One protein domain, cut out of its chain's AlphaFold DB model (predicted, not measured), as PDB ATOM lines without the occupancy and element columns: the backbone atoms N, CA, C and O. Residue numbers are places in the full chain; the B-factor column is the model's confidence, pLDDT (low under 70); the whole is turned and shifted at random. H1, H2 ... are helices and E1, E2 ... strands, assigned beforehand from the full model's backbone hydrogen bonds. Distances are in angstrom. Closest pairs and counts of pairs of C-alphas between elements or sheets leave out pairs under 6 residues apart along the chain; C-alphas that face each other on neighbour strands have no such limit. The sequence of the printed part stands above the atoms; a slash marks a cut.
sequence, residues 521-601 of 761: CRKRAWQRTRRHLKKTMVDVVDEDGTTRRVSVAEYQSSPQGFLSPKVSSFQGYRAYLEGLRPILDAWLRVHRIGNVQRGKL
ATOM      1  N   CYS A 521     229.660 182.330 232.831       82.69
ATOM      2  CA  CYS A 521     230.831 181.805 233.542       82.69
ATOM      3  C   CYS A 521     231.224 182.596 234.812       82.69
ATOM      4  O   CYS A 521     232.247 182.269 235.418       82.69
ATOM      5  N   ARG A 522     230.412 183.551 235.296       81.12
ATOM      6  CA  ARG A 522     230.700 184.366 236.495       81.12
ATOM      7  C   ARG A 522     231.029 183.531 237.728       81.12
ATOM      8  O   ARG A 522     232.006 183.833 238.406       81.12
ATOM      9  N   LYS A 523     230.310 182.426 237.961       83.62
ATOM     10  CA  LYS A 523     230.624 181.469 239.041       83.62
ATOM     11  C   LYS A 523     232.034 180.874 238.898       83.62
ATOM     12  O   LYS A 523     232.753 180.801 239.888       83.62
ATOM     13  N   ARG A 524     232.464 180.514 237.679       85.44
ATOM     14  CA  ARG A 524     233.814 179.978 237.401       85.44
ATOM     15  C   ARG A 524     234.896 181.048 237.564       85.44
ATOM     16  O   ARG A 524     235.934 180.768 238.158       85.44
ATOM     17  N   ALA A 525     234.654 182.264 237.070       85.38
ATOM     18  CA  ALA A 525     235.571 183.391 237.229       85.38
ATOM     19  C   ALA A 525     235.749 183.750 238.714       85.38
ATOM     20  O   ALA A 525     236.876 183.799 239.196       85.38
ATOM     21  N   TRP A 526     234.651 183.884 239.464       86.88
ATOM     22  CA  TRP A 526     234.671 184.132 240.907       86.88
ATOM     23  C   TRP A 526     235.342 182.998 241.692       86.88
ATOM     24  O   TRP A 526     236.193 183.274 242.532       86.88
ATOM     25  N   GLN A 527     235.052 181.726 241.383       90.19
ATOM     26  CA  GLN A 527     235.746 180.582 241.992       90.19
ATOM     27  C   GLN A 527     237.258 180.628 241.731       90.19
ATOM     28  O   GLN A 527     238.039 180.337 242.634       90.19
ATOM     29  N   ARG A 528     237.688 181.011 240.521       89.00
ATOM     30  CA  ARG A 528     239.109 181.179 240.187       89.00
ATOM     31  C   ARG A 528     239.740 182.312 240.995       89.00
ATOM     32  O   ARG A 528     240.782 182.088 241.601       89.00
ATOM     33  N   THR A 529     239.098 183.479 241.070       88.31
ATOM     34  CA  THR A 529     239.549 184.591 241.921       88.31
ATOM     35  C   THR A 529     239.650 184.153 243.382       88.31
ATOM     36  O   THR A 529     240.708 184.305 243.982       88.31
ATOM     37  N   ARG A 530     238.608 183.520 243.943       91.12
ATOM     38  CA  ARG A 530     238.591 183.065 245.343       91.12
ATOM     39  C   ARG A 530     239.661 182.009 245.634       91.12
ATOM     40  O   ARG A 530     240.231 182.035 246.717       91.12
ATOM     41  N   ARG A 531     239.996 181.129 244.681       93.44
ATOM     42  CA  ARG A 531     241.141 180.200 244.806       93.44
ATOM     43  C   ARG A 531     242.481 180.929 244.902       93.44
ATOM     44  O   ARG A 531     243.336 180.475 245.649       93.44
ATOM     45  N   HIS A 532     242.673 182.023 244.166       92.12
ATOM     46  CA  HIS A 532     243.888 182.829 244.283       92.12
ATOM     47  C   HIS A 532     243.903 183.634 245.591       92.12
ATOM     48  O   HIS A 532     244.896 183.566 246.298       92.12
ATOM     49  N   LEU A 533     242.790 184.269 245.984       91.19
ATOM     50  CA  LEU A 533     242.672 184.980 247.269       91.19
ATOM     51  C   LEU A 533     242.916 184.054 248.480       91.19
ATOM     52  O   LEU A 533     243.550 184.471 249.439       91.19
ATOM     53  N   LYS A 534     242.474 182.786 248.426       94.50
ATOM     54  CA  LYS A 534     242.771 181.765 249.454       94.50
ATOM     55  C   LYS A 534     244.244 181.336 249.506       94.50
ATOM     56  O   LYS A 534     244.666 180.789 250.511       94.50
ATOM     57  N   LYS A 535     245.000 181.513 248.419       94.31
ATOM     58  CA  LYS A 535     246.428 181.156 248.328       94.31
ATOM     59  C   LYS A 535     247.363 182.333 248.591       94.31
ATOM     60  O   LYS A 535     248.570 182.143 248.663       94.31
ATOM     61  N   THR A 536     246.833 183.550 248.643       93.69
ATOM     62  CA  THR A 536     247.618 184.749 248.911       93.69
ATOM     63  C   THR A 536     247.508 185.050 250.393       93.69
ATOM     64  O   THR A 536     246.447 185.463 250.853       93.69
ATOM     65  N   MET A 537     248.596 184.802 251.116       96.31
ATOM     66  CA  MET A 537     248.727 185.187 252.517       96.31
ATOM     67  C   MET A 537     249.111 186.664 252.614       96.31
ATOM     68  O   MET A 537     249.786 187.195 251.725       96.31
ATOM     69  N   VAL A 538     248.667 187.295 253.688       93.69
ATOM     70  CA  VAL A 538     249.080 188.619 254.145       93.69
ATOM     71  C   VAL A 538     249.349 188.556 255.636       93.69
ATOM     72  O   VAL A 538     248.683 187.816 256.362       93.69
ATOM     73  N   ASP A 539     250.314 189.347 256.065       94.44
ATOM     74  CA  ASP A 539     250.602 189.564 257.470       94.44
ATOM     75  C   ASP A 539     249.804 190.812 257.886       94.44
ATOM     76  O   ASP A 539     249.854 191.847 257.216       94.44
ATOM     77  N   VAL A 540     248.965 190.665 258.908       91.50
ATOM     78  CA  VAL A 540     248.052 191.691 259.415       91.50
ATOM     79  C   VAL A 540     248.408 191.935 260.870       91.50
ATOM     80  O   VAL A 540     248.481 190.983 261.642       91.50
ATOM     81  N   VAL A 541     248.615 193.201 261.220       90.06
ATOM     82  CA  VAL A 541     248.765 193.641 262.607       90.06
ATOM     83  C   VAL A 541     247.364 193.842 263.184       90.06
ATOM     84  O   VAL A 541     246.568 194.573 262.589       90.06
ATOM     85  N   ASP A 542     247.052 193.153 264.278       87.19
ATOM     86  CA  ASP A 542     245.809 193.324 265.033       87.19
ATOM     87  C   ASP A 542     245.926 194.463 266.064       87.19
ATOM     88  O   ASP A 542     246.979 195.080 266.224       87.19
ATOM     89  N   GLU A 543     244.821 194.784 266.740       86.81
ATOM     90  CA  GLU A 543     244.723 195.917 267.679       86.81
ATOM     91  C   GLU A 543     245.647 195.780 268.904       86.81
ATOM     92  O   GLU A 543     246.048 196.784 269.486       86.81
ATOM     93  N   ASP A 544     246.035 194.552 269.258       91.06
ATOM     94  CA  ASP A 544     247.007 194.232 270.312       91.06
ATOM     95  C   ASP A 544     248.477 194.316 269.842       91.06
ATOM     96  O   ASP A 544     249.397 193.995 270.593       91.06
ATOM     97  N   GLY A 545     248.712 194.725 268.592       91.75
ATOM     98  CA  GLY A 545     250.034 194.776 267.968       91.75
ATOM     99  C   GLY A 545     250.567 193.417 267.503       91.75
ATOM    100  O   GLY A 545     251.642 193.362 266.895       91.75
ATOM    101  N   THR A 546     249.845 192.313 267.727       93.81
ATOM    102  CA  THR A 546     250.277 190.997 267.247       93.81
ATOM    103  C   THR A 546     250.150 190.914 265.728       93.81
ATOM    104  O   THR A 546     249.228 191.450 265.115       93.81
ATOM    105  N   THR A 547     251.111 190.252 265.079       94.69
ATOM    106  CA  THR A 547     251.084 190.048 263.625       94.69
ATOM    107  C   THR A 547     250.602 188.638 263.308       94.69
ATOM    108  O   THR A 547     251.342 187.669 263.485       94.69
ATOM    109  N   ARG A 548     249.381 188.513 262.781       94.06
ATOM    110  CA  ARG A 548     248.835 187.238 262.289       94.06
ATOM    111  C   ARG A 548     248.973 187.105 260.778       94.06
ATOM    112  O   ARG A 548     248.773 188.050 260.015       94.06
ATOM    113  N   ARG A 549     249.227 185.881 260.322       95.88
ATOM    114  CA  ARG A 549     249.353 185.552 258.899       95.88
ATOM    115  C   ARG A 549     248.092 184.871 258.382       95.88
ATOM    116  O   ARG A 549     247.897 183.678 258.596       95.88
ATOM    117  N   VAL A 550     247.255 185.612 257.663       94.88
ATOM    118  CA  VAL A 550     245.934 185.155 257.192       94.88
ATOM    119  C   VAL A 550     245.828 185.165 255.672       94.88
ATOM    120  O   VAL A 550     246.544 185.892 254.984       94.88
ATOM    121  N   SER A 551     244.931 184.358 255.101       95.81
ATOM    122  CA  SER A 551     244.677 184.442 253.658       95.81
ATOM    123  C   SER A 551     243.795 185.650 253.325       95.81
ATOM    124  O   SER A 551     242.863 185.978 254.061       95.81
ATOM    125  N   VAL A 552     244.001 186.296 252.171       91.00
ATOM    126  CA  VAL A 552     243.161 187.440 251.757       91.00
ATOM    127  C   VAL A 552     241.676 187.051 251.718       91.00
ATOM    128  O   VAL A 552     240.815 187.844 252.079       91.00
ATOM    129  N   ALA A 553     241.344 185.821 251.310       92.19
ATOM    130  CA  ALA A 553     239.954 185.351 251.279       92.19
ATOM    131  C   ALA A 553     239.321 185.145 252.666       92.19
ATOM    132  O   ALA A 553     238.098 185.208 252.782       92.19
ATOM    133  N   GLU A 554     240.127 184.828 253.671       93.00
ATOM    134  CA  GLU A 554     239.732 184.620 255.066       93.00
ATOM    135  C   GLU A 554     239.565 185.954 255.779       93.00
ATOM    136  O   GLU A 554     238.504 186.193 256.345       93.00
ATOM    137  N   TYR A 555     240.521 186.872 255.613       90.19
ATOM    138  CA  TYR A 555     240.388 188.253 256.073       90.19
ATOM    139  C   TYR A 555     239.131 188.922 255.482       90.19
ATOM    140  O   TYR A 555     238.331 189.499 256.208       90.19
ATOM    141  N   GLN A 556     238.860 188.720 254.183       88.44
ATOM    142  CA  GLN A 556     237.609 189.157 253.540       88.44
ATOM    143  C   GLN A 556     236.328 188.447 254.023       88.44
ATOM    144  O   GLN A 556     235.234 188.854 253.635       88.44
ATOM    145  N   SER A 557     236.444 187.351 254.777       87.81
ATOM    146  CA  SER A 557     235.307 186.614 255.353       87.81
ATOM    147  C   SER A 557     235.172 186.828 256.869       87.81
ATOM    148  O   SER A 557     234.206 186.335 257.445       87.81
ATOM    149  N   SER A 558     236.123 187.517 257.511       85.62
ATOM    150  CA  SER A 558     236.078 187.846 258.938       85.62
ATOM    151  C   SER A 558     234.983 188.889 259.206       85.62
ATOM    152  O   SER A 558     234.885 189.858 258.446       85.62
ATOM    153  N   PRO A 559     234.193 188.742 260.289       79.31
ATOM    154  CA  PRO A 559     233.259 189.773 260.740       79.31
ATOM    155  C   PRO A 559     233.940 191.115 261.040       79.31
ATOM    156  O   PRO A 559     233.333 192.155 260.808       79.31
ATOM    157  N   GLN A 560     235.193 191.093 261.512       69.88
ATOM    158  CA  GLN A 560     235.988 192.294 261.791       69.88
ATOM    159  C   GLN A 560     236.670 192.870 260.533       69.88
ATOM    160  O   GLN A 560     236.819 194.079 260.403       69.88
ATOM    161  N   GLY A 561     237.107 192.016 259.598       59.66
ATOM    162  CA  GLY A 561     238.079 192.399 258.562       59.66
ATOM    163  C   GLY A 561     237.532 193.063 257.292       59.66
ATOM    164  O   GLY A 561     238.308 193.649 256.539       59.66
ATOM    165  N   PHE A 562     236.234 192.967 256.977       69.56
ATOM    166  CA  PHE A 562     235.736 193.494 255.696       69.56
ATOM    167  C   PHE A 562     234.321 194.067 255.766       69.56
ATOM    168  O   PHE A 562     233.332 193.423 255.404       69.56
ATOM    169  N   LEU A 563     234.246 195.336 256.170       75.56
ATOM    170  CA  LEU A 563     233.034 196.139 256.058       75.56
ATOM    171  C   LEU A 563     232.526 196.191 254.604       75.56
ATOM    172  O   LEU A 563     233.256 196.001 253.628       75.56
ATOM    173  N   SER A 564     231.236 196.464 254.444       75.25
ATOM    174  CA  SER A 564     230.656 196.687 253.121       75.25
ATOM    175  C   SER A 564     231.113 198.047 252.571       75.25
ATOM    176  O   SER A 564     230.958 199.042 253.271       75.25
ATOM    177  N   PRO A 565     231.526 198.172 251.294       73.69
ATOM    178  CA  PRO A 565     231.703 199.484 250.660       73.69
ATOM    179  C   PRO A 565     230.379 200.256 250.499       73.69
ATOM    180  O   PRO A 565     230.387 201.402 250.061       73.69
ATOM    181  N   LYS A 566     229.232 199.622 250.787       72.56
ATOM    182  CA  LYS A 566     227.894 200.228 250.777       72.56
ATOM    183  C   LYS A 566     227.468 200.602 252.197       72.56
ATOM    184  O   LYS A 566     226.562 199.987 252.755       72.56
ATOM    185  N   VAL A 567     228.150 201.581 252.765       76.81
ATOM    186  CA  VAL A 567     227.767 202.262 254.008       76.81
ATOM    187  C   VAL A 567     227.047 203.574 253.697       76.81
ATOM    188  O   VAL A 567     227.247 204.156 252.632       76.81
ATOM    189  N   SER A 568     226.197 204.031 254.615       67.94
ATOM    190  CA  SER A 568     225.469 205.305 254.511       67.94
ATOM    191  C   SER A 568     226.231 206.505 255.088       67.94
ATOM    192  O   SER A 568     225.853 207.638 254.807       67.94
ATOM    193  N   SER A 569     227.288 206.276 255.874       78.00
ATOM    194  CA  SER A 569     228.100 207.316 256.517       78.00
ATOM    195  C   SER A 569     229.523 207.366 255.961       78.00
ATOM    196  O   SER A 569     230.079 206.356 255.524       78.00
ATOM    197  N   PHE A 570     230.146 208.546 256.026       74.50
ATOM    198  CA  PHE A 570     231.550 208.726 255.654       74.50
ATOM    199  C   PHE A 570     232.485 207.903 256.555       74.50
ATOM    200  O   PHE A 570     233.381 207.230 256.053       74.50
ATOM    201  N   GLN A 571     232.223 207.871 257.865       79.69
ATOM    202  CA  GLN A 571     232.976 207.086 258.848       79.69
ATOM    203  C   GLN A 571     232.970 205.591 258.502       79.69
ATOM    204  O   GLN A 571     234.022 204.960 258.509       79.69
ATOM    205  N   GLY A 572     231.821 205.031 258.103       78.31
ATOM    206  CA  GLY A 572     231.751 203.637 257.655       78.31
ATOM    207  C   GLY A 572     232.569 203.367 256.385       78.31
ATOM    208  O   GLY A 572     233.043 202.250 256.179       78.31
ATOM    209  N   TYR A 573     232.765 204.380 255.533       80.19
ATOM    210  CA  TYR A 573     233.537 204.250 254.296       80.19
ATOM    211  C   TYR A 573     235.036 204.397 254.565       80.19
ATOM    212  O   TYR A 573     235.827 203.646 253.997       80.19
ATOM    213  N   ARG A 574     235.417 205.292 255.488       82.19
ATOM    214  CA  ARG A 574     236.773 205.384 256.045       82.19
ATOM    215  C   ARG A 574     237.185 204.046 256.669       82.19
ATOM    216  O   ARG A 574     238.152 203.455 256.198       82.19
ATOM    217  N   ALA A 575     236.374 203.506 257.578       80.44
ATOM    218  CA  ALA A 575     236.620 202.208 258.208       80.44
ATOM    219  C   ALA A 575     236.699 201.054 257.184       80.44
ATOM    220  O   ALA A 575     237.517 200.145 257.317       80.44
ATOM    221  N   TYR A 576     235.904 201.095 256.105       83.12
ATOM    222  CA  TYR A 576     236.041 200.150 254.988       83.12
ATOM    223  C   TYR A 576     237.394 200.267 254.262       83.12
ATOM    224  O   TYR A 576     237.992 199.249 253.911       83.12
ATOM    225  N   LEU A 577     237.886 201.485 254.012       83.44
ATOM    226  CA  LEU A 577     239.189 201.701 253.376       83.44
ATOM    227  C   LEU A 577     240.353 201.309 254.296       83.44
ATOM    228  O   LEU A 577     241.337 200.750 253.809       83.44
ATOM    229  N   GLU A 578     240.223 201.554 255.598       84.12
ATOM    230  CA  GLU A 578     241.178 201.142 256.630       84.12
ATOM    231  C   GLU A 578     241.240 199.612 256.734       84.12
ATOM    232  O   GLU A 578     242.321 199.052 256.583       84.12
ATOM    233  N   GLY A 579     240.101 198.914 256.809       83.50
ATOM    234  CA  GLY A 579     240.058 197.446 256.720       83.50
ATOM    235  C   GLY A 579     240.562 196.896 255.376       83.50
ATOM    236  O   GLY A 579     241.177 195.836 255.308       83.50
ATOM    237  N   LEU A 580     240.394 197.621 254.266       85.19
ATOM    238  CA  LEU A 580     240.964 197.210 252.978       85.19
ATOM    239  C   LEU A 580     242.498 197.375 252.924       85.19
ATOM    240  O   LEU A 580     243.145 196.641 252.170       85.19
ATOM    241  N   ARG A 581     243.090 198.312 253.684       85.56
ATOM    242  CA  ARG A 581     244.513 198.704 253.599       85.56
ATOM    243  C   ARG A 581     245.489 197.522 253.764       85.56
ATOM    244  O   ARG A 581     246.305 197.372 252.851       85.56
ATOM    245  N   PRO A 582     245.403 196.645 254.791       86.88
ATOM    246  CA  PRO A 582     246.348 195.536 254.973       86.88
ATOM    247  C   PRO A 582     246.363 194.542 253.805       86.88
ATOM    248  O   PRO A 582     247.403 193.994 253.446       86.88
ATOM    249  N   ILE A 583     245.209 194.322 253.165       88.44
ATOM    250  CA  ILE A 583     245.074 193.328 252.092       88.44
ATOM    251  C   ILE A 583     245.148 193.908 250.679       88.44
ATOM    252  O   ILE A 583     245.194 193.135 249.718       88.44
ATOM    253  N   LEU A 584     245.139 195.235 250.525       84.25
ATOM    254  CA  LEU A 584     244.921 195.915 249.247       84.25
ATOM    255  C   LEU A 584     245.883 195.438 248.155       84.25
ATOM    256  O   LEU A 584     245.444 195.033 247.078       84.25
ATOM    257  N   ASP A 585     247.184 195.438 248.430       83.88
ATOM    258  CA  ASP A 585     248.200 195.067 247.444       83.88
ATOM    259  C   ASP A 585     248.145 193.585 247.076       83.88
ATOM    260  O   ASP A 585     248.257 193.219 245.904       83.88
ATOM    261  N   ALA A 586     247.923 192.715 248.057       87.25
ATOM    262  CA  ALA A 586     247.766 191.283 247.845       87.25
ATOM    263  C   ALA A 586     246.506 190.963 247.022       87.25
ATOM    264  O   ALA A 586     246.554 190.193 246.056       87.25
ATOM    265  N   TRP A 587     245.397 191.624 247.342       86.31
ATOM    266  CA  TRP A 587     244.144 191.567 246.602       86.31
ATOM    267  C   TRP A 587     244.322 192.075 245.161       86.31
ATOM    268  O   TRP A 587     243.937 191.387 244.208       86.31
ATOM    269  N   LEU A 588     244.986 193.220 244.963       81.62
ATOM    270  CA  LEU A 588     245.315 193.761 243.639       81.62
ATOM    271  C   LEU A 588     246.217 192.813 242.842       81.62
ATOM    272  O   LEU A 588     245.936 192.567 241.666       81.62
ATOM    273  N   ARG A 589     247.254 192.225 243.460       84.44
ATOM    274  CA  ARG A 589     248.110 191.198 242.835       84.44
ATOM    275  C   ARG A 589     247.270 190.033 242.310       84.44
ATOM    276  O   ARG A 589     247.451 189.645 241.158       84.44
ATOM    277  N   VAL A 590     246.296 189.541 243.081       84.50
ATOM    278  CA  VAL A 590     245.372 188.482 242.634       84.50
ATOM    279  C   VAL A 590     244.516 188.912 241.437       84.50
ATOM    280  O   VAL A 590     244.392 188.156 240.471       84.50
ATOM    281  N   HIS A 591     243.952 190.122 241.444       80.00
ATOM    282  CA  HIS A 591     243.159 190.616 240.305       80.00
ATOM    283  C   HIS A 591     243.997 190.951 239.064       80.00
ATOM    284  O   HIS A 591     243.436 190.978 237.969       80.00
ATOM    285  N   ARG A 592     245.315 191.147 239.211       83.75
ATOM    286  CA  ARG A 592     246.295 191.294 238.118       83.75
ATOM    287  C   ARG A 592     246.743 189.956 237.508       83.75
ATOM    288  O   ARG A 592     247.378 189.957 236.458       83.75
ATOM    289  N   ILE A 593     246.398 188.804 238.095       84.00
ATOM    290  CA  ILE A 593     246.716 187.493 237.505       84.00
ATOM    291  C   ILE A 593     245.975 187.351 236.168       84.00
ATOM    292  O   ILE A 593     244.744 187.352 236.124       84.00
ATOM    293  N   GLY A 594     246.704 187.132 235.069       82.75
ATOM    294  CA  GLY A 594     246.125 187.066 233.719       82.75
ATOM    295  C   GLY A 594     245.023 186.006 233.534       82.75
ATOM    296  O   GLY A 594     244.159 186.144 232.671       82.75
ATOM    297  N   ASN A 595     244.982 184.955 234.360       79.69
ATOM    298  CA  ASN A 595     243.887 183.971 234.371       79.69
ATOM    299  C   ASN A 595     242.608 184.479 235.064       79.69
ATOM    300  O   ASN A 595     241.511 184.023 234.723       79.69
ATOM    301  N   VAL A 596     242.738 185.403 236.019       80.75
ATOM    302  CA  VAL A 596     241.628 186.110 236.675       80.75
ATOM    303  C   VAL A 596     241.103 187.207 235.750       80.75
ATOM    304  O   VAL A 596     239.901 187.248 235.500       80.75
ATOM    305  N   GLN A 597     241.991 188.014 235.158       80.81
ATOM    306  CA  GLN A 597     241.628 189.044 234.173       80.81
ATOM    307  C   GLN A 597     240.905 188.448 232.960       80.81
ATOM    308  O   GLN A 597     239.779 188.849 232.672       80.81
ATOM    309  N   ARG A 598     241.475 187.415 232.314       84.00
ATOM    310  CA  ARG A 598     240.790 186.688 231.226       84.00
ATOM    311  C   ARG A 598     239.433 186.147 231.669       84.00
ATOM    312  O   ARG A 598     238.458 186.323 230.958       84.00
ATOM    313  N   GLY A 599     239.342 185.598 232.884       80.81
ATOM    314  CA  GLY A 599     238.069 185.156 233.459       80.81
ATOM    315  C   GLY A 599     237.021 186.271 233.575       80.81
ATOM    316  O   GLY A 599     235.859 186.021 233.277       80.81
ATOM    317  N   LYS A 600     237.406 187.497 233.961       82.12
ATOM    318  CA  LYS A 600     236.501 188.663 233.985       82.12
ATOM    319  C   LYS A 600     236.093 189.105 232.573       82.12
ATOM    320  O   LYS A 600     234.914 189.358 232.343       82.12
ATOM    321  N   LEU A 601     237.033 189.156 231.629       84.44
ATOM    322  CA  LEU A 601     236.753 189.514 230.231       84.44
ATOM    323  C   LEU A 601     235.823 188.497 229.557       84.44
ATOM    324  O   LEU A 601     234.893 188.881 228.852       84.44
TER     325      LEU A 601
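AT A GLANCE: This is residues 521 to 601 of the 761 residues of the protein "Hypothetical protein" of Rhizochromulina marina (UniProt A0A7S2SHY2). Picture a small fork: H1 and H5 lie side by side at one end, and H4 leads from them to where two arms spread apart, the hairpin of E1 and E2 on one side and H3 on the other. Short H2 sits near the middle. The printed part has 81 residues with five named helices and two named strands, in the order H1, E1, E2, H2, H3, H4, H5; the sheet is E1 - E2, antiparallel, and the class is mostly helix. It is only just compact, close to loose, with a radius of gyration of the C-alphas of 13.7 A and spans of 39 by 31 by 18 A.

IN THESE COORDINATES: Find C-alpha 522 at (230.700, 184.366, 236.495); from there H1 runs 16.1 A to residue 533. E1, residues 537 to 541, and E2, residues 547 to 551, measure 13.2 A and 13.1 A. H2 is residues 552 to 555. H3, residues 570 to 580, begins at (231.550, 208.726, 255.654) and runs 15.1 A. H4 is residues 584 to 591, and H5, residues 594 to 601, ends at (236.753, 189.514, 230.231).

HOW THE PARTS SIT: Start at H1, the hub. It touches H5 at a shallow tilt of 29 degrees, opposite ways, with C-alphas 525 and 599 closest at 4.9 A. Its residues 529 to 533 alone touch H4, at a steep tilt of 47 degrees; C-alphas 532 and 590 are closest, at 6.1 A. Its residues 530 to 533 alone only just touch H2, with 3 pairs of C-alphas within 8 A; C-alphas 533 and 553 are closest, at 4.9 A. In the hairpin of E1 and E2, look for N 540 and O 548, 2.8 A apart. H3 and H4 meet only through their link; H3 is apart from E1 and E2. Every O i to N i+4 pair is within hydrogen-bond range in H1, H3, H4 and H5; H2 is too short for one.

THE WHOLE: The C-alphas of Cys 521 and Asp 544 are the two farthest apart, at 42.0 A. The printed part has no cut. The link from H2 to H3, residues 556 to 569, is long; the others are tight. Look there for pLDDT under 70, at residues 560 to 562 and 568.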